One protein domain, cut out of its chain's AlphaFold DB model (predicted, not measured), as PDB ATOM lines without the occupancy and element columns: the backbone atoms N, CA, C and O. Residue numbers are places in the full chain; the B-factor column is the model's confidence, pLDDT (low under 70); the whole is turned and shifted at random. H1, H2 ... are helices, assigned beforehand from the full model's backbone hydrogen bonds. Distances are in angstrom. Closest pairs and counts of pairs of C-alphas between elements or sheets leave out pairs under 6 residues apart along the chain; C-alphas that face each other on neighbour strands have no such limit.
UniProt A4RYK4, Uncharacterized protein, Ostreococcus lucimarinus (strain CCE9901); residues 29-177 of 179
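This is residues 29 to 177 of the 179 residues of an uncharacterized protein of Ostreococcus lucimarinus (strain CCE9901) (UniProt A4RYK4). The longest helix, H2, makes one long side of an elongated body; H4 and H6, side by side, make the other, with H1 across one end and H3 tucked between the two sides near H1. H5 continues the H4 side away from H1, and a long link folds back from the far end of H2, where residues 79 to 85 stick out. The printed part has 149 residues with six named helices, H1 to H6 in order, and no named strand: all helix. It is compact, with a radius of gyration of the C-alphas of 16.9 A, and spans 53 by 32 by 25 A.

H2, residues 51 to 80, is 43.2 A long and begins at C-alpha 51 (-9.912, 50.734, 31.501). H1 is residues 29 to 47, 26.4 A, from C-alpha 29 (-7.123, 17.199, 27.477). H3 is residues 103 to 114, H4 120 to 135, H5 137 to 144. H6, residues 153 to 175, 32.3 A, ends at C-alpha 175 (-7.069, 21.147, 35.262).

H6 is the hub. It touches H4 at a shallow tilt of 17 degrees, opposite ways; the closest C-alphas, of Trp 135 and Ser 164, are 5.5 A apart. With residues 174 to 175 alone it touches H1, closest at the C-alphas of Ala 36 and Ile 174, 5.6 A. H2 touches no helix; it is near H5 and apart from H4 and H6. In each of the six helices every O i to N i+4 pair is within hydrogen-bond range.

The C-alphas of Glu 31 and Asp 84 are farthest apart, 53.9 A. The printed part has no cut. The link from H2 to H3 is long, 22 residues. Residues 47 to 59, 81 to 86 and 176 to 177 have pLDDT under 70.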
ATOM      1  N   ALA A  29      -7.289  16.654  26.131       72.75
ATOM      2  CA  ALA A  29      -7.123  17.199  27.477       72.75
ATOM      3  C   ALA A  29      -6.361  18.535  27.481       72.75
ATOM      4  O   ALA A  29      -6.683  19.425  28.268       72.75
ATOM      5  N   GLU A  30      -5.357  18.693  26.618       76.88
ATOM      6  CA  GLU A  30      -4.627  19.950  26.465       76.88
ATOM      7  C   GLU A  30      -5.466  21.021  25.765       76.88
ATOM      8  O   GLU A  30      -5.461  22.161  26.217       76.88
ATOM      9  N   GLU A  31      -6.248  20.672  24.740       82.06
ATOM     10  CA  GLU A  31      -7.165  21.607  24.079       82.06
ATOM     11  C   GLU A  31      -8.232  22.120  25.053       82.06
ATOM     12  O   GLU A  31      -8.533  23.316  25.079       82.06
ATOM     13  N   ILE A  32      -8.793  21.244  25.893       79.56
ATOM     14  CA  ILE A  32      -9.794  21.663  26.876       79.56
ATOM     15  C   ILE A  32      -9.142  22.514  27.974       79.56
ATOM     16  O   ILE A  32      -9.711  23.536  28.355       79.56
ATOM     17  N   ALA A  33      -7.944  22.155  28.444       79.75
ATOM     18  CA  ALA A  33      -7.206  22.970  29.409       79.75
ATOM     19  C   ALA A  33      -6.819  24.343  28.831       79.75
ATOM     20  O   ALA A  33      -6.905  25.349  29.532       79.75
ATOM     21  N   GLU A  34      -6.447  24.414  27.551       84.38
ATOM     22  CA  GLU A  34      -6.195  25.676  26.850       84.38
ATOM     23  C   GLU A  34      -7.481  26.498  26.725       84.38
ATOM     24  O   GLU A  34      -7.463  27.690  27.011       84.38
ATOM     25  N   ARG A  35      -8.622  25.877  26.395       81.38
ATOM     26  CA  ARG A  35      -9.923  26.564  26.368       81.38
ATOM     27  C   ARG A  35     -10.329  27.080  27.749       81.38
ATOM     28  O   ARG A  35     -10.849  28.186  27.839       81.38
ATOM     29  N   ALA A  36     -10.096  26.311  28.811       79.94
ATOM     30  CA  ALA A  36     -10.366  26.734  30.184       79.94
ATOM     31  C   ALA A  36      -9.452  27.897  30.604       79.94
ATOM     32  O   ALA A  36      -9.933  28.885  31.152       79.94
ATOM     33  N   ALA A  37      -8.155  27.821  30.286       79.12
ATOM     34  CA  ALA A  37      -7.200  28.895  30.544       79.12
ATOM     35  C   ALA A  37      -7.550  30.176  29.769       79.12
ATOM     36  O   ALA A  37      -7.503  31.265  30.336       79.12
ATOM     37  N   ALA A  38      -7.950  30.046  28.500       81.69
ATOM     38  CA  ALA A  38      -8.435  31.160  27.693       81.69
ATOM     39  C   ALA A  38      -9.721  31.756  28.283       81.69
ATOM     40  O   ALA A  38      -9.802  32.964  28.446       81.69
ATOM     41  N   ALA A  39     -10.680  30.927  28.704       81.81
ATOM     42  CA  ALA A  39     -11.906  31.402  29.343       81.81
ATOM     43  C   ALA A  39     -11.642  32.129  30.672       81.81
ATOM     44  O   ALA A  39     -12.323  33.103  30.966       81.81
ATOM     45  N   MET A  40     -10.659  31.695  31.468       78.56
ATOM     46  CA  MET A  40     -10.255  32.418  32.680       78.56
ATOM     47  C   MET A  40      -9.541  33.734  32.365       78.56
ATOM     48  O   MET A  40      -9.750  34.717  33.069       78.56
ATOM     49  N   ALA A  41      -8.714  33.771  31.315       77.69
ATOM     50  CA  ALA A  41      -8.107  35.013  30.840       77.69
ATOM     51  C   ALA A  41      -9.176  35.999  30.339       77.69
ATOM     52  O   ALA A  41      -9.166  37.155  30.751       77.69
ATOM     53  N   ASP A  42     -10.142  35.529  29.549       79.62
ATOM     54  CA  ASP A  42     -11.277  36.324  29.073       79.62
ATOM     55  C   ASP A  42     -12.193  36.758  30.228       79.62
ATOM     56  O   ASP A  42     -12.717  37.866  30.218       79.62
ATOM     57  N   ALA A  43     -12.399  35.909  31.241       77.56
ATOM     58  CA  ALA A  43     -13.174  36.261  32.428       77.56
ATOM     59  C   ALA A  43     -12.475  37.350  33.246       77.56
ATOM     60  O   ALA A  43     -13.138  38.289  33.680       77.56
ATOM     61  N   LEU A  44     -11.150  37.253  33.408       72.38
ATOM     62  CA  LEU A  44     -10.350  38.308  34.018       72.38
ATOM     63  C   LEU A  44     -10.471  39.602  33.201       72.38
ATOM     64  O   LEU A  44     -10.756  40.641  33.784       72.38
ATOM     65  N   ASP A  45     -10.342  39.539  31.874       72.81
ATOM     66  CA  ASP A  45     -10.478  40.693  30.974       72.81
ATOM     67  C   ASP A  45     -11.884  41.325  31.039       72.81
ATOM     68  O   ASP A  45     -12.035  42.539  31.152       72.81
ATOM     69  N   ALA A  46     -12.937  40.507  31.097       73.94
ATOM     70  CA  ALA A  46     -14.318  40.964  31.250       73.94
ATOM     71  C   ALA A  46     -14.594  41.571  32.638       73.94
ATOM     72  O   ALA A  46     -15.337  42.547  32.763       73.94
ATOM     73  N   GLN A  47     -13.993  41.016  33.693       65.38
ATOM     74  CA  GLN A  47     -14.026  41.577  35.049       65.38
ATOM     75  C   GLN A  47     -13.248  42.905  35.117       65.38
ATOM     76  O   GLN A  47     -13.588  43.802  35.895       65.38
ATOM     77  N   ILE A  48     -12.270  43.041  34.224       65.62
ATOM     78  CA  ILE A  48     -11.478  44.224  33.896       65.62
ATOM     79  C   ILE A  48     -12.179  45.102  32.824       65.62
ATOM     80  O   ILE A  48     -11.569  45.962  32.207       65.62
ATOM     81  N   GLY A  49     -13.499  44.987  32.629       50.59
ATOM     82  CA  GLY A  49     -14.259  45.732  31.605       50.59
ATOM     83  C   GLY A  49     -14.339  47.267  31.755       50.59
ATOM     84  O   GLY A  49     -15.197  47.890  31.134       50.59
ATOM     85  N   ASP A  50     -13.486  47.873  32.580       60.34
ATOM     86  CA  ASP A  50     -13.311  49.315  32.740       60.34
ATOM     87  C   ASP A  50     -11.800  49.608  32.680       60.34
ATOM     88  O   ASP A  50     -11.049  49.071  33.504       60.34
ATOM     89  N   ASP A  51     -11.343  50.429  31.724       57.19
ATOM     90  CA  ASP A  51      -9.912  50.734  31.501       57.19
ATOM     91  C   ASP A  51      -9.217  51.186  32.803       57.19
ATOM     92  O   ASP A  51      -8.062  50.839  33.071       57.19
ATOM     93  N   ASP A  52      -9.953  51.886  33.671       57.12
ATOM     94  CA  ASP A  52      -9.478  52.336  34.978       57.12
ATOM     95  C   ASP A  52      -9.190  51.165  35.936       57.12
ATOM     96  O   ASP A  52      -8.205  51.191  36.675       57.12
ATOM     97  N   LYS A  53      -9.996  50.095  35.918       58.97
ATOM     98  CA  LYS A  53      -9.784  48.908  36.769       58.97
ATOM     99  C   LYS A  53      -8.668  48.015  36.242       58.97
ATOM    100  O   LYS A  53      -7.914  47.471  37.050       58.97
ATOM    101  N   ALA A  54      -8.527  47.913  34.918       58.81
ATOM    102  CA  ALA A  54      -7.398  47.244  34.264       58.81
ATOM    103  C   ALA A  54      -6.073  47.834  34.735       58.81
ATOM    104  O   ALA A  54      -5.169  47.132  35.191       58.81
ATOM    105  N   TYR A  55      -6.004  49.163  34.669       59.88
ATOM    106  CA  TYR A  55      -4.841  49.937  35.049       59.88
ATOM    107  C   TYR A  55      -4.553  49.813  36.548       59.88
ATOM    108  O   TYR A  55      -3.409  49.584  36.936       59.88
ATOM    109  N   VAL A  56      -5.588  49.888  37.392       63.06
ATOM    110  CA  VAL A  56      -5.459  49.705  38.845       63.06
ATOM    111  C   VAL A  56      -4.929  48.315  39.194       63.06
ATOM    112  O   VAL A  56      -4.033  48.221  40.023       63.06
ATOM    113  N   LEU A  57      -5.412  47.243  38.560       63.00
ATOM    114  CA  LEU A  57      -4.943  45.881  38.843       63.00
ATOM    115  C   LEU A  57      -3.513  45.630  38.348       63.00
ATOM    116  O   LEU A  57      -2.718  45.028  39.068       63.00
ATOM    117  N   LEU A  58      -3.150  46.148  37.171       66.62
ATOM    118  CA  LEU A  58      -1.768  46.130  36.674       66.62
ATOM    119  C   LEU A  58      -0.809  46.868  37.618       66.62
ATOM    120  O   LEU A  58       0.271  46.358  37.925       66.62
ATOM    121  N   HIS A  59      -1.204  48.048  38.106       69.75
ATOM    122  CA  HIS A  59      -0.408  48.807  39.074       69.75
ATOM    123  C   HIS A  59      -0.302  48.101  40.414       69.75
ATOM    124  O   HIS A  59       0.803  47.953  40.928       69.75
ATOM    125  N   LEU A  60      -1.416  47.599  40.939       72.00
ATOM    126  CA  LEU A  60      -1.458  46.879  42.209       72.00
ATOM    127  C   LEU A  60      -0.568  45.631  42.170       72.00
ATOM    128  O   LEU A  60       0.137  45.325  43.131       72.00
ATOM    129  N   TRP A  61      -0.535  44.945  41.027       75.12
ATOM    130  CA  TRP A  61       0.357  43.816  40.823       75.12
ATOM    131  C   TRP A  61       1.831  44.236  40.712       75.12
ATOM    132  O   TRP A  61       2.711  43.598  41.292       75.12
ATOM    133  N   SER A  62       2.124  45.328  40.004       75.94
ATOM    134  CA  SER A  62       3.478  45.892  39.935       75.94
ATOM    135  C   SER A  62       3.996  46.316  41.319       75.94
ATOM    136  O   SER A  62       5.162  46.081  41.655       75.94
ATOM    137  N   GLU A  63       3.136  46.911  42.147       80.81
ATOM    138  CA  GLU A  63       3.427  47.258  43.541       80.81
ATOM    139  C   GLU A  63       3.664  46.011  44.399       80.81
ATOM    140  O   GLU A  63       4.636  45.962  45.162       80.81
ATOM    141  N   TYR A  64       2.834  44.978  44.235       84.69
ATOM    142  CA  TYR A  64       3.012  43.681  44.886       84.69
ATOM    143  C   TYR A  64       4.365  43.050  44.527       84.69
ATOM    144  O   TYR A  64       5.132  42.688  45.420       84.69
ATOM    145  N   GLU A  65       4.709  42.971  43.239       82.81
ATOM    146  CA  GLU A  65       5.962  42.356  42.786       82.81
ATOM    147  C   GLU A  65       7.177  43.160  43.275       82.81
ATOM    148  O   GLU A  65       8.176  42.591  43.717       82.81
ATOM    149  N   SER A  66       7.076  44.491  43.283       83.38
ATOM    150  CA  SER A  66       8.116  45.377  43.824       83.38
ATOM    151  C   SER A  66       8.313  45.176  45.326       83.38
ATOM    152  O   SER A  66       9.448  45.119  45.813       83.38
ATOM    153  N   SER A  67       7.217  45.021  46.065       86.25
ATOM    154  CA  SER A  67       7.240  44.742  47.500       86.25
ATOM    155  C   SER A  67       7.835  43.359  47.779       86.25
ATOM    156  O   SER A  67       8.689  43.221  48.657       86.25
ATOM    157  N   TRP A  68       7.485  42.351  46.972       87.44
ATOM    158  CA  TRP A  68       8.061  41.005  47.054       87.44
ATOM    159  C   TRP A  68       9.574  41.020  46.820       87.44
ATOM    160  O   TRP A  68      10.338  40.478  47.620       87.44
ATOM    161  N   LEU A  69      10.036  41.707  45.772       87.06
ATOM    162  CA  LEU A  69      11.466  41.862  45.486       87.06
ATOM    163  C   LEU A  69      12.204  42.607  46.601       87.06
ATOM    164  O   LEU A  69      13.355  42.285  46.897       87.06
ATOM    165  N   THR A  70      11.562  43.591  47.227       87.06
ATOM    166  CA  THR A  70      12.137  44.332  48.357       87.06
ATOM    167  C   THR A  70      12.319  43.425  49.569       87.06
ATOM    168  O   THR A  70      13.396  43.415  50.165       87.06
ATOM    169  N   LEU A  71      11.317  42.598  49.885       86.44
ATOM    170  CA  LEU A  71      11.408  41.600  50.949       86.44
ATOM    171  C   LEU A  71      12.530  40.584  50.675       86.44
ATOM    172  O   LEU A  71      13.335  40.288  51.560       86.44
ATOM    173  N   GLU A  72      12.624  40.074  49.444       86.75
ATOM    174  CA  GLU A  72      13.679  39.130  49.061       86.75
ATOM    175  C   GLU A  72      15.078  39.743  49.142       86.75
ATOM    176  O   GLU A  72      15.993  39.096  49.657       86.75
ATOM    177  N   LYS A  73      15.245  40.989  48.679       86.31
ATOM    178  CA  LYS A  73      16.509  41.726  48.791       86.31
ATOM    179  C   LYS A  73      16.903  41.931  50.243       86.31
ATOM    180  O   LYS A  73      18.031  41.607  50.596       86.31
ATOM    181  N   ARG A  74      15.966  42.372  51.087       83.88
ATOM    182  CA  ARG A  74      16.199  42.587  52.521       83.88
ATOM    183  C   ARG A  74      16.728  41.313  53.187       83.88
ATOM    184  O   ARG A  74      17.715  41.358  53.908       83.88
ATOM    185  N   ILE A  75      16.143  40.156  52.873       82.62
ATOM    186  CA  ILE A  75      16.594  38.860  53.410       82.62
ATOM    187  C   ILE A  75      17.943  38.434  52.835       82.62
ATOM    188  O   ILE A  75      18.786  37.920  53.569       82.62
ATOM    189  N   ALA A  76      18.164  38.624  51.533       84.06
ATOM    190  CA  ALA A  76      19.449  38.330  50.906       84.06
ATOM    191  C   ALA A  76      20.574  39.178  51.523       84.06
ATOM    192  O   ALA A  76      21.654  38.664  51.815       84.06
ATOM    193  N   GLU A  77      20.302  40.450  51.804       82.50
ATOM    194  CA  GLU A  77      21.208  41.345  52.520       82.50
ATOM    195  C   GLU A  77      21.492  40.823  53.931       82.50
ATOM    196  O   GLU A  77      22.657  40.670  54.276       82.50
ATOM    197  N   THR A  78      20.482  40.411  54.705       76.75
ATOM    198  CA  THR A  78      20.686  39.788  56.030       76.75
ATOM    199  C   THR A  78      21.458  38.464  55.972       76.75
ATOM    200  O   THR A  78      22.150  38.102  56.916       76.75
ATOM    201  N   LEU A  79      21.364  37.702  54.878       74.25
ATOM    202  CA  LEU A  79      22.165  36.485  54.688       74.25
ATOM    203  C   LEU A  79      23.642  36.796  54.392       74.25
ATOM    204  O   LEU A  79      24.518  36.001  54.734       74.25
ATOM    205  N   THR A  80      23.920  37.924  53.733       76.38
ATOM    206  CA  THR A  80      25.276  38.330  53.318       76.38
ATOM    207  C   THR A  80      25.997  39.165  54.378       76.38
ATOM    208  O   THR A  80      27.168  38.909  54.672       76.38
ATOM    209  N   ASN A  81      25.296  40.116  54.997       66.94
ATOM    210  CA  ASN A  81      25.739  40.838  56.178       66.94
ATOM    211  C   ASN A  81      25.524  39.923  57.380       66.94
ATOM    212  O   ASN A  81      24.413  39.797  57.879       66.94
ATOM    213  N   ARG A  82      26.597  39.283  57.856       58.69
ATOM    214  CA  ARG A  82      26.630  38.474  59.092       58.69
ATOM    215  C   ARG A  82      26.446  39.340  60.352       58.69
ATOM    216  O   ARG A  82      27.223  39.234  61.296       58.69
ATOM    217  N   CYS A  83      25.495  40.260  60.335       51.22
ATOM    218  CA  CYS A  83      25.144  41.102  61.459       51.22
ATOM    219  C   CYS A  83      24.103  40.351  62.292       51.22
ATOM    220  O   CYS A  83      23.041  40.003  61.789       51.22
ATOM    221  N   ASP A  84      24.430  40.119  63.563       52.62
ATOM    222  CA  ASP A  84      23.610  39.459  64.595       52.62
ATOM    223  C   ASP A  84      22.333  40.239  64.984       52.62
ATOM    224  O   ASP A  84      21.711  39.961  66.010       52.62
ATOM    225  N   GLU A  85      21.920  41.235  64.198       57.91
ATOM    226  CA  GLU A  85      20.648  41.907  64.433       57.91
ATOM    227  C   GLU A  85      19.519  40.971  63.998       57.91
ATOM    228  O   GLU A  85      19.375  40.626  62.823       57.91
ATOM    229  N   THR A  86      18.725  40.531  64.974       63.28
ATOM    230  CA  THR A  86      17.525  39.725  64.756       63.28
ATOM    231  C   THR A  86      16.543  40.530  63.912       63.28
ATOM    232  O   THR A  86      15.775  41.340  64.430       63.28
ATOM    233  N   MET A  87      16.597  40.350  62.595       71.44
ATOM    234  CA  MET A  87      15.595  40.903  61.700       71.44
ATOM    235  C   MET A  87      14.283  40.164  61.943       71.44
ATOM    236  O   MET A  87      14.176  38.976  61.639       71.44
ATOM    237  N   PHE A  88      13.304  40.893  62.470       82.00
ATOM    238  CA  PHE A  88      11.928  40.436  62.576       82.00
ATOM    239  C   PHE A  88      11.139  40.904  61.352       82.00
ATOM    240  O   PHE A  88      11.180  42.076  60.975       82.00
ATOM    241  N   ILE A  89      10.467  39.953  60.713       85.12
ATOM    242  CA  ILE A  89       9.471  40.148  59.668       85.12
ATOM    243  C   ILE A  89       8.120  39.984  60.351       85.12
ATOM    244  O   ILE A  89       7.811  38.916  60.887       85.12
ATOM    245  N   HIS A  90       7.328  41.044  60.323       86.69
ATOM    246  CA  HIS A  90       5.967  41.032  60.827       86.69
ATOM    247  C   HIS A  90       4.975  40.641  59.739       86.69
ATOM    248  O   HIS A  90       5.271  40.683  58.542       86.69
ATOM    249  N   ALA A  91       3.743  40.338  60.145       85.44
ATOM    250  CA  ALA A  91       2.674  40.028  59.198       85.44
ATOM    251  C   ALA A  91       2.431  41.150  58.165       85.44
ATOM    252  O   ALA A  91       2.014  40.862  57.047       85.44
ATOM    253  N   HIS A  92       2.702  42.414  58.510       86.06
ATOM    254  CA  HIS A  92       2.522  43.564  57.614       86.06
ATOM    255  C   HIS A  92       3.697  43.802  56.652       86.06
ATOM    256  O   HIS A  92       3.518  44.488  55.652       86.06
ATOM    257  N   ASP A  93       4.879  43.242  56.931       85.31
ATOM    258  CA  ASP A  93       6.040  43.306  56.030       85.31
ATOM    259  C   ASP A  93       5.907  42.329  54.851       85.31
ATOM    260  O   ASP A  93       6.638  42.429  53.863       85.31
ATOM    261  N   ILE A  94       5.010  41.346  54.969       86.81
ATOM    262  CA  ILE A  94       4.772  40.345  53.935       86.81
ATOM    263  C   ILE A  94       3.864  40.964  52.869       86.81
ATOM    264  O   ILE A  94       2.744  41.375  53.184       86.81
ATOM    265  N   PRO A  95       4.304  41.009  51.602       88.19
ATOM    266  CA  PRO A  95       3.471  41.467  50.510       88.19
ATOM    267  C   PRO A  95       2.456  40.378  50.200       88.19
ATOM    268  O   PRO A  95       2.746  39.424  49.482       88.19
ATOM    269  N   TRP A  96       1.284  40.490  50.813       86.50
ATOM    270  CA  TRP A  96       0.148  39.620  50.538       86.50
ATOM    271  C   TRP A  96      -0.439  39.946  49.163       86.50
ATOM    272  O   TRP A  96      -0.469  41.122  48.789       86.50
ATOM    273  N   PRO A  97      -0.915  38.941  48.410       82.88
ATOM    274  CA  PRO A  97      -1.636  39.211  47.179       82.88
ATOM    275  C   PRO A  97      -2.904  40.028  47.496       82.88
ATOM    276  O   PRO A  97      -3.535  39.800  48.533       82.88
ATOM    277  N   PRO A  98      -3.272  40.989  46.634       73.81
ATOM    278  CA  PRO A  98      -4.450  41.830  46.845       73.81
ATOM    279  C   PRO A  98      -5.760  41.037  46.762       73.81
ATOM    280  O   PRO A  98      -6.705  41.339  47.486       73.81
ATOM    281  N   ASP A  99      -5.789  40.021  45.900       79.69
ATOM    282  CA  ASP A  99      -6.868  39.049  45.775       79.69
ATOM    283  C   ASP A  99      -6.251  37.659  45.584       79.69
ATOM    284  O   ASP A  99      -5.481  37.443  44.647       79.69
ATOM    285  N   GLU A 100      -6.548  36.742  46.505       80.69
ATOM    286  CA  GLU A 100      -6.007  35.379  46.529       80.69
ATOM    287  C   GLU A 100      -6.599  34.519  45.400       80.69
ATOM    288  O   GLU A 100      -5.891  33.681  44.841       80.69
ATOM    289  N   GLU A 101      -7.855  34.774  45.012       74.56
ATOM    290  CA  GLU A 101      -8.570  34.021  43.972       74.56
ATOM    291  C   GLU A 101      -8.102  34.442  42.572       74.56
ATOM    292  O   GLU A 101      -7.778  33.605  41.727       74.56
ATOM    293  N   SER A 102      -7.960  35.751  42.342       76.50
ATOM    294  CA  SER A 102      -7.508  36.292  41.052       76.50
ATOM    295  C   SER A 102      -5.983  36.310  40.885       76.50
ATOM    296  O   SER A 102      -5.489  36.605  39.793       76.50
ATOM    297  N   MET A 103      -5.213  35.986  41.933       84.12
ATOM    298  CA  MET A 103      -3.744  36.038  41.927       84.12
ATOM    299  C   MET A 103      -3.146  35.237  40.765       84.12
ATOM    300  O   MET A 103      -2.246  35.708  40.066       84.12
ATOM    301  N   LEU A 104      -3.635  34.012  40.557       85.38
ATOM    302  CA  LEU A 104      -3.090  33.115  39.541       85.38
ATOM    303  C   LEU A 104      -3.347  33.647  38.123       85.38
ATOM    304  O   LEU A 104      -2.448  33.597  37.281       85.38
ATOM    305  N   ALA A 105      -4.538  34.198  37.887       83.19
ATOM    306  CA  ALA A 105      -4.923  34.798  36.615       83.19
ATOM    307  C   ALA A 105      -4.104  36.064  36.314       83.19
ATOM    308  O   ALA A 105      -3.594  36.220  35.204       83.19
ATOM    309  N   GLN A 106      -3.874  36.917  37.317       81.44
ATOM    310  CA  GLN A 106      -3.035  38.114  37.184       81.44
ATOM    311  C   GLN A 106      -1.571  37.761  36.876       81.44
ATOM    312  O   GLN A 106      -0.960  38.343  35.977       81.44
ATOM    313  N   MET A 107      -1.014  36.749  37.553       84.88
ATOM    314  CA  MET A 107       0.320  36.228  37.231       84.88
ATOM    315  C   MET A 107       0.400  35.687  35.807       84.88
ATOM    316  O   MET A 107       1.378  35.949  35.110       84.88
ATOM    317  N   ALA A 108      -0.607  34.930  35.370       85.62
ATOM    318  CA  ALA A 108      -0.648  34.381  34.022       85.62
ATOM    319  C   ALA A 108      -0.720  35.495  32.965       85.62
ATOM    320  O   ALA A 108       0.050  35.466  32.005       85.62
ATOM    321  N   ALA A 109      -1.552  36.518  33.183       82.50
ATOM    322  CA  ALA A 109      -1.640  37.683  32.305       82.50
ATOM    323  C   ALA A 109      -0.284  38.397  32.161       82.50
ATOM    324  O   ALA A 109       0.121  38.743  31.052       82.50
ATOM    325  N   MET A 110       0.482  38.539  33.249       78.00
ATOM    326  CA  MET A 110       1.843  39.086  33.184       78.00
ATOM    327  C   MET A 110       2.833  38.198  32.423       78.00
ATOM    328  O   MET A 110       3.658  38.710  31.664       78.00
ATOM    329  N   GLU A 111       2.792  36.878  32.624       82.94
ATOM    330  CA  GLU A 111       3.639  35.944  31.868       82.94
ATOM    331  C   GLU A 111       3.346  36.031  30.367       82.94
ATOM    332  O   GLU A 111       4.272  36.018  29.555       82.94
ATOM    333  N   GLN A 112       2.070  36.160  30.011       77.50
ATOM    334  CA  GLN A 112       1.621  36.313  28.633       77.50
ATOM    335  C   GLN A 112       1.996  37.684  28.053       77.50
ATOM    336  O   GLN A 112       2.358  37.776  26.881       77.50
ATOM    337  N   TRP A 113       1.981  38.745  28.867       76.44
ATOM    338  CA  TRP A 113       2.416  40.073  28.436       76.44
ATOM    339  C   TRP A 113       3.928  40.139  28.182       76.44
ATOM    340  O   TRP A 113       4.366  40.750  27.207       76.44
ATOM    341  N   ASN A 114       4.726  39.456  29.009       74.19
ATOM    342  CA  ASN A 114       6.175  39.345  28.822       74.19
ATOM    343  C   ASN A 114       6.564  38.473  27.615       74.19
ATOM    344  O   ASN A 114       7.622  38.687  27.022       74.19
ATOM    345  N   ASP A 115       5.742  37.483  27.262       79.12
ATOM    346  CA  ASP A 115       5.969  36.596  26.124       79.12
ATOM    347  C   ASP A 115       4.672  36.354  25.347       79.12
ATOM    348  O   ASP A 115       3.946  35.386  25.577       79.12
ATOM    349  N   THR A 116       4.426  37.206  24.349       72.50
ATOM    350  CA  THR A 116       3.220  37.162  23.507       72.50
ATOM    351  C   THR A 116       3.087  35.883  22.672       72.50
ATOM    352  O   THR A 116       2.075  35.699  22.001       72.50
ATOM    353  N   LYS A 117       4.109  35.013  22.642       77.81
ATOM    354  CA  LYS A 117       4.064  33.708  21.959       77.81
ATOM    355  C   LYS A 117       3.636  32.569  22.886       77.81
ATOM    356  O   LYS A 117       3.408  31.460  22.406       77.81
ATOM    357  N   THR A 118       3.573  32.809  24.194       81.75
ATOM    358  CA  THR A 118       3.170  31.809  25.183       81.75
ATOM    359  C   THR A 118       1.647  31.652  25.172       81.75
ATOM    360  O   THR A 118       0.914  32.638  25.202       81.75
ATOM    361  N   THR A 119       1.170  30.404  25.117       84.12
ATOM    362  CA  THR A 119      -0.267  30.088  25.188       84.12
ATOM    363  C   THR A 119      -0.823  30.387  26.580       84.12
ATOM    364  O   THR A 119      -0.057  30.445  27.551       84.12
ATOM    365  N   ALA A 120      -2.143  30.538  26.710       80.38
ATOM    366  CA  ALA A 120      -2.751  30.850  28.000       80.38
ATOM    367  C   ALA A 120      -2.418  29.749  29.020       80.38
ATOM    368  O   ALA A 120      -1.919  30.037  30.109       80.38
ATOM    369  N   LEU A 121      -2.550  28.470  28.645       82.69
ATOM    370  CA  LEU A 121      -2.222  27.359  29.540       82.69
ATOM    371  C   LEU A 121      -0.751  27.361  29.962       82.69
ATOM    372  O   LEU A 121      -0.431  27.075  31.115       82.69
ATOM    373  N   ALA A 122       0.169  27.670  29.048       84.12
ATOM    374  CA  ALA A 122       1.589  27.740  29.366       84.12
ATOM    375  C   ALA A 122       1.911  28.907  30.319       84.12
ATOM    376  O   ALA A 122       2.727  28.732  31.231       84.12
ATOM    377  N   ALA A 123       1.240  30.052  30.167       85.50
ATOM    378  CA  ALA A 123       1.331  31.180  31.089       85.50
ATOM    379  C   ALA A 123       0.806  30.804  32.485       85.50
ATOM    380  O   ALA A 123       1.527  30.965  33.471       85.50
ATOM    381  N   TYR A 124      -0.373  30.179  32.569       85.75
ATOM    382  CA  TYR A 124      -0.936  29.665  33.823       85.75
ATOM    383  C   TYR A 124      -0.047  28.595  34.476       85.75
ATOM    384  O   TYR A 124       0.186  28.641  35.683       85.75
ATOM    385  N   LYS A 125       0.545  27.672  33.702       87.69
ATOM    386  CA  LYS A 125       1.520  26.682  34.209       87.69
ATOM    387  C   LYS A 125       2.738  27.365  34.840       87.69
ATOM    388  O   LYS A 125       3.218  26.926  35.889       87.69
ATOM    389  N   ARG A 126       3.280  28.411  34.204       88.38
ATOM    390  CA  ARG A 126       4.426  29.180  34.728       88.38
ATOM    391  C   ARG A 126       4.040  29.959  35.983       88.38
ATOM    392  O   ARG A 126       4.761  29.876  36.980       88.38
ATOM    393  N   ALA A 127       2.897  30.637  35.946       88.50
ATOM    394  CA  ALA A 127       2.320  31.361  37.070       88.50
ATOM    395  C   ALA A 127       2.125  30.446  38.284       88.50
ATOM    396  O   ALA A 127       2.663  30.733  39.350       88.50
ATOM    397  N   PHE A 128       1.485  29.287  38.103       89.44
ATOM    398  CA  PHE A 128       1.248  28.308  39.164       89.44
ATOM    399  C   PHE A 128       2.546  27.823  39.808       89.44
ATOM    400  O   PHE A 128       2.655  27.779  41.033       89.44
ATOM    401  N   ARG A 129       3.565  27.498  39.001       89.31
ATOM    402  CA  ARG A 129       4.876  27.074  39.522       89.31
ATOM    403  C   ARG A 129       5.525  28.172  40.361       89.31
ATOM    404  O   ARG A 129       6.048  27.880  41.435       89.31
ATOM    405  N   LYS A 130       5.492  29.423  39.891       88.69
ATOM    406  CA  LYS A 130       6.038  30.573  40.629       88.69
ATOM    407  C   LYS A 130       5.254  30.831  41.919       88.69
ATOM    408  O   LYS A 130       5.870  30.946  42.975       88.69
ATOM    409  N   ALA A 131       3.926  30.869  41.843       88.94
ATOM    410  CA  ALA A 131       3.036  31.099  42.977       88.94
ATOM    411  C   ALA A 131       3.196  30.007  44.044       88.94
ATOM    412  O   ALA A 131       3.441  30.318  45.205       88.94
ATOM    413  N   SER A 132       3.190  28.735  43.632       89.06
ATOM    414  CA  SER A 132       3.419  27.589  44.515       89.06
ATOM    415  C   SER A 132       4.783  27.661  45.198       89.06
ATOM    416  O   SER A 132       4.881  27.454  46.397       89.06
ATOM    417  N   LEU A 133       5.862  28.005  44.489       88.56
ATOM    418  CA  LEU A 133       7.178  28.121  45.128       88.56
ATOM    419  C   LEU A 133       7.264  29.277  46.135       88.56
ATOM    420  O   LEU A 133       8.007  29.165  47.111       88.56
ATOM    421  N   ARG A 134       6.527  30.370  45.900       89.38
ATOM    422  CA  ARG A 134       6.480  31.538  46.792       89.38
ATOM    423  C   ARG A 134       5.633  31.280  48.037       89.38
ATOM    424  O   ARG A 134       6.081  31.603  49.132       89.38
ATOM    425  N   TRP A 135       4.460  30.674  47.869       91.81
ATOM    426  CA  TRP A 135       3.433  30.561  48.910       91.81
ATOM    427  C   TRP A 135       3.243  29.153  49.474       91.81
ATOM    428  O   TRP A 135       2.420  28.966  50.362       91.81
ATOM    429  N   HIS A 136       4.006  28.148  49.035       90.25
ATOM    430  CA  HIS A 136       3.933  26.830  49.663       90.25
ATOM    431  C   HIS A 136       4.394  26.918  51.131       90.25
ATOM    432  O   HIS A 136       5.514  27.384  51.369       90.25
ATOM    433  N   PRO A 137       3.621  26.402  52.109       88.81
ATOM    434  CA  PRO A 137       3.894  26.581  53.538       88.81
ATOM    435  C   PRO A 137       5.319  26.182  53.937       88.81
ATOM    436  O   PRO A 137       6.021  26.946  54.591       88.81
ATOM    437  N   ASP A 138       5.787  25.025  53.457       88.62
ATOM    438  CA  ASP A 138       7.153  24.539  53.699       88.62
ATOM    439  C   ASP A 138       8.231  25.455  53.095       88.62
ATOM    440  O   ASP A 138       9.214  25.785  53.754       88.62
ATOM    441  N   LYS A 139       8.046  25.927  51.854       87.94
ATOM    442  CA  LYS A 139       9.034  26.785  51.179       87.94
ATOM    443  C   LYS A 139       9.077  28.169  51.807       87.94
ATOM    444  O   LYS A 139      10.164  28.715  52.001       87.94
ATOM    445  N   PHE A 140       7.913  28.691  52.178       89.00
ATOM    446  CA  PHE A 140       7.795  29.943  52.900       89.00
ATOM    447  C   PHE A 140       8.450  29.835  54.282       89.00
ATOM    448  O   PHE A 140       9.314  30.642  54.617       89.00
ATOM    449  N   ALA A 141       8.135  28.799  55.063       87.81
ATOM    450  CA  ALA A 141       8.746  28.566  56.372       87.81
ATOM    451  C   ALA A 141      10.269  28.372  56.280       87.81
ATOM    452  O   ALA A 141      11.010  28.941  57.077       87.81
ATOM    453  N   ALA A 142      10.762  27.639  55.279       87.12
ATOM    454  CA  ALA A 142      12.195  27.442  55.079       87.12
ATOM    455  C   ALA A 142      12.937  28.753  54.759       87.12
ATOM    456  O   ALA A 142      14.069  28.951  55.206       87.12
ATOM    457  N   LYS A 143      12.313  29.654  53.986       85.25
ATOM    458  CA  LYS A 143      12.925  30.921  53.554       85.25
ATOM    459  C   LYS A 143      12.777  32.036  54.595       85.25
ATOM    460  O   LYS A 143      13.749  32.735  54.878       85.25
ATOM    461  N   PHE A 144      11.583  32.184  55.165       85.81
ATOM    462  CA  PHE A 144      11.197  33.301  56.031       85.81
ATOM    463  C   PHE A 144      11.063  32.914  57.506       85.81
ATOM    464  O   PHE A 144      11.191  33.777  58.365       85.81
ATOM    465  N   GLY A 145      10.850  31.636  57.832       84.12
ATOM    466  CA  GLY A 145      10.441  31.191  59.170       84.12
ATOM    467  C   GLY A 145      11.395  31.571  60.302       84.12
ATOM    468  O   GLY A 145      10.938  31.898  61.388       84.12
ATOM    469  N   LYS A 146      12.708  31.616  60.045       85.00
ATOM    470  CA  LYS A 146      13.709  32.069  61.035       85.00
ATOM    471  C   LYS A 146      13.701  33.579  61.308       85.00
ATOM    472  O   LYS A 146      14.329  34.013  62.266       85.00
ATOM    473  N   TYR A 147      13.053  34.356  60.446       85.56
ATOM    474  CA  TYR A 147      12.952  35.810  60.539       85.56
ATOM    475  C   TYR A 147      11.556  36.260  60.979       85.56
ATOM    476  O   TYR A 147      11.371  37.435  61.257       85.56
ATOM    477  N   LEU A 148      10.561  35.367  61.026       86.62
ATOM    478  CA  LEU A 148       9.211  35.730  61.458       86.62
ATOM    479  C   LEU A 148       9.190  36.042  62.956       86.62
ATOM    480  O   LEU A 148       9.766  35.302  63.757       86.62
ATOM    481  N   ASP A 149       8.494  37.114  63.336       87.00
ATOM    482  CA  ASP A 149       8.197  37.371  64.746       87.00
ATOM    483  C   ASP A 149       7.352  36.206  65.305       87.00
ATOM    484  O   ASP A 149       6.319  35.872  64.716       87.00
ATOM    485  N   PRO A 150       7.738  35.582  66.437       85.06
ATOM    486  CA  PRO A 150       6.966  34.507  67.060       85.06
ATOM    487  C   PRO A 150       5.494  34.849  67.338       85.06
ATOM    488  O   PRO A 150       4.671  33.940  67.397       85.06
ATOM    489  N   LYS A 151       5.151  36.131  67.515       87.50
ATOM    490  CA  LYS A 151       3.768  36.594  67.724       87.50
ATOM    491  C   LYS A 151       2.925  36.535  66.454       87.50
ATOM    492  O   LYS A 151       1.728  36.283  66.540       87.50
ATOM    493  N   ASP A 152       3.556  36.755  65.305       88.81
ATOM    494  CA  ASP A 152       2.893  36.798  64.002       88.81
ATOM    495  C   ASP A 152       3.030  35.466  63.250       88.81
ATOM    496  O   ASP A 152       2.281  35.209  62.310       88.81
ATOM    497  N   ALA A 153       3.963  34.599  63.661       86.81
ATOM    498  CA  ALA A 153       4.305  33.361  62.967       86.81
ATOM    499  C   ALA A 153       3.084  32.473  62.680       86.81
ATOM    500  O   ALA A 153       2.901  32.051  61.538       86.81
ATOM    501  N   ASP A 154       2.218  32.235  63.667       88.94
ATOM    502  CA  ASP A 154       1.031  31.388  63.488       88.94
ATOM    503  C   ASP A 154       0.014  32.012  62.521       88.94
ATOM    504  O   ASP A 154      -0.512  31.325  61.641       88.94
ATOM    505  N   GLN A 155      -0.218  33.325  62.630       91.19
ATOM    506  CA  GLN A 155      -1.124  34.061  61.744       91.19
ATOM    507  C   GLN A 155      -0.613  34.058  60.300       91.19
ATOM    508  O   GLN A 155      -1.376  33.823  59.363       91.19
ATOM    509  N   VAL A 156       0.686  34.303  60.120       90.69
ATOM    510  CA  VAL A 156       1.345  34.275  58.816       90.69
ATOM    511  C   VAL A 156       1.242  32.884  58.206       90.69
ATOM    512  O   VAL A 156       0.857  32.760  57.049       90.69
ATOM    513  N   GLN A 157       1.537  31.832  58.973       88.88
ATOM    514  CA  GLN A 157       1.455  30.453  58.492       88.88
ATOM    515  C   GLN A 157       0.033  30.068  58.077       88.88
ATOM    516  O   GLN A 157      -0.140  29.400  57.058       88.88
ATOM    517  N   GLU A 158      -0.983  30.498  58.825       91.19
ATOM    518  CA  GLU A 158      -2.380  30.256  58.460       91.19
ATOM    519  C   GLU A 158      -2.761  30.970  57.165       91.19
ATOM    520  O   GLU A 158      -3.340  30.364  56.265       91.19
ATOM    521  N   ARG A 159      -2.361  32.233  57.014       91.88
ATOM    522  CA  ARG A 159      -2.652  32.981  55.791       91.88
ATOM    523  C   ARG A 159      -1.903  32.431  54.578       91.88
ATOM    524  O   ARG A 159      -2.487  32.305  53.512       91.88
ATOM    525  N   VAL A 160      -0.644  32.018  54.743       91.94
ATOM    526  CA  VAL A 160       0.131  31.329  53.696       91.94
ATOM    527  C   VAL A 160      -0.565  30.032  53.264       91.94
ATOM    528  O   VAL A 160      -0.608  29.738  52.070       91.94
ATOM    529  N   ARG A 161      -1.154  29.271  54.200       90.81
ATOM    530  CA  ARG A 161      -1.982  28.101  53.861       90.81
ATOM    531  C   ARG A 161      -3.205  28.491  53.030       90.81
ATOM    532  O   ARG A 161      -3.451  27.825  52.029       90.81
ATOM    533  N   GLY A 162      -3.913  29.559  53.403       90.75
ATOM    534  CA  GLY A 162      -5.051  30.095  52.644       90.75
ATOM    535  C   GLY A 162      -4.678  30.447  51.202       90.75
ATOM    536  O   GLY A 162      -5.243  29.885  50.267       90.75
ATOM    537  N   VAL A 163      -3.623  31.248  51.027       90.44
ATOM    538  CA  VAL A 163      -3.103  31.626  49.702       90.44
ATOM    539  C   VAL A 163      -2.686  30.388  48.899       90.44
ATOM    540  O   VAL A 163      -3.023  30.257  47.724       90.44
ATOM    541  N   SER A 164      -1.975  29.440  49.521       89.88
ATOM    542  CA  SER A 164      -1.574  28.199  48.848       89.88
ATOM    543  C   SER A 164      -2.773  27.350  48.426       89.88
ATOM    544  O   SER A 164      -2.694  26.690  47.390       89.88
ATOM    545  N   GLN A 165      -3.847  27.323  49.217       90.19
ATOM    546  CA  GLN A 165      -5.067  26.598  48.880       90.19
ATOM    547  C   GLN A 165      -5.784  27.272  47.707       90.19
ATOM    548  O   GLN A 165      -6.076  26.587  46.733       90.19
ATOM    549  N   ALA A 166      -5.937  28.599  47.730       89.56
ATOM    550  CA  ALA A 166      -6.530  29.364  46.632       89.56
ATOM    551  C   ALA A 166      -5.781  29.151  45.302       89.56
ATOM    552  O   ALA A 166      -6.397  28.897  44.269       89.56
ATOM    553  N   ILE A 167      -4.439  29.142  45.330       88.44
ATOM    554  CA  ILE A 167      -3.609  28.839  44.150       88.44
ATOM    555  C   ILE A 167      -3.893  27.428  43.613       88.44
ATOM    556  O   ILE A 167      -3.987  27.231  42.399       88.44
ATOM    557  N   ASN A 168      -4.000  26.436  44.502       88.56
ATOM    558  CA  ASN A 168      -4.287  25.057  44.114       88.56
ATOM    559  C   ASN A 168      -5.713  24.892  43.590       88.56
ATOM    560  O   ASN A 168      -5.911  24.116  42.658       88.56
ATOM    561  N   ASP A 169      -6.682  25.604  44.158       88.88
ATOM    562  CA  ASP A 169      -8.079  25.558  43.737       88.88
ATOM    563  C   ASP A 169      -8.234  26.179  42.347       88.88
ATOM    564  O   ASP A 169      -8.728  25.508  41.441       88.88
ATOM    565  N   ALA A 170      -7.676  27.374  42.126       86.38
ATOM    566  CA  ALA A 170      -7.654  28.024  40.814       86.38
ATOM    567  C   ALA A 170      -6.955  27.154  39.753       86.38
ATOM    568  O   ALA A 170      -7.447  26.980  38.637       86.38
ATOM    569  N   TRP A 171      -5.824  26.527  40.101       86.75
ATOM    570  CA  TRP A 171      -5.146  25.594  39.200       86.75
ATOM    571  C   TRP A 171      -5.960  24.318  38.944       86.75
ATOM    572  O   TRP A 171      -6.004  23.808  37.822       86.75
ATOM    573  N   SER A 172      -6.625  23.800  39.975       86.38
ATOM    574  CA  SER A 172      -7.481  22.620  39.865       86.38
ATOM    575  C   SER A 172      -8.702  22.890  39.007       86.38
ATOM    576  O   SER A 172      -9.142  21.973  38.331       86.38
ATOM    577  N   GLU A 173      -9.242  24.107  38.985       84.25
ATOM    578  CA  GLU A 173     -10.327  24.492  38.078       84.25
ATOM    579  C   GLU A 173      -9.890  24.468  36.612       84.25
ATOM    580  O   GLU A 173     -10.613  23.932  35.771       84.25
ATOM    581  N   ILE A 174      -8.674  24.934  36.317       81.31
ATOM    582  CA  ILE A 174      -8.079  24.839  34.975       81.31
ATOM    583  C   ILE A 174      -7.878  23.370  34.587       81.31
ATOM    584  O   ILE A 174      -8.174  22.967  33.462       81.31
ATOM    585  N   ASN A 175      -7.399  22.547  35.527       77.31
ATOM    586  CA  ASN A 175      -7.069  21.147  35.262       77.31
ATOM    587  C   ASN A 175      -8.253  20.175  35.429       77.31
ATOM    588  O   ASN A 175      -8.154  19.022  35.011       77.31
ATOM    589  N   ARG A 176      -9.383  20.615  36.004       67.56
ATOM    590  CA  ARG A 176     -10.603  19.811  36.242       67.56
ATOM    591  C   ARG A 176     -11.222  19.277  34.961       67.56
ATOM    592  O   ARG A 176     -12.050  18.374  35.001       67.56
ATOM    593  N   TYR A 177     -10.825  19.864  33.845       51.66
ATOM    594  CA  TYR A 177     -11.268  19.516  32.517       51.66
ATOM    595  C   TYR A 177     -10.391  18.462  31.814       51.66
ATOM    596  O   TYR A 177     -10.613  18.189  30.637       51.66
TER     597      TYR A 177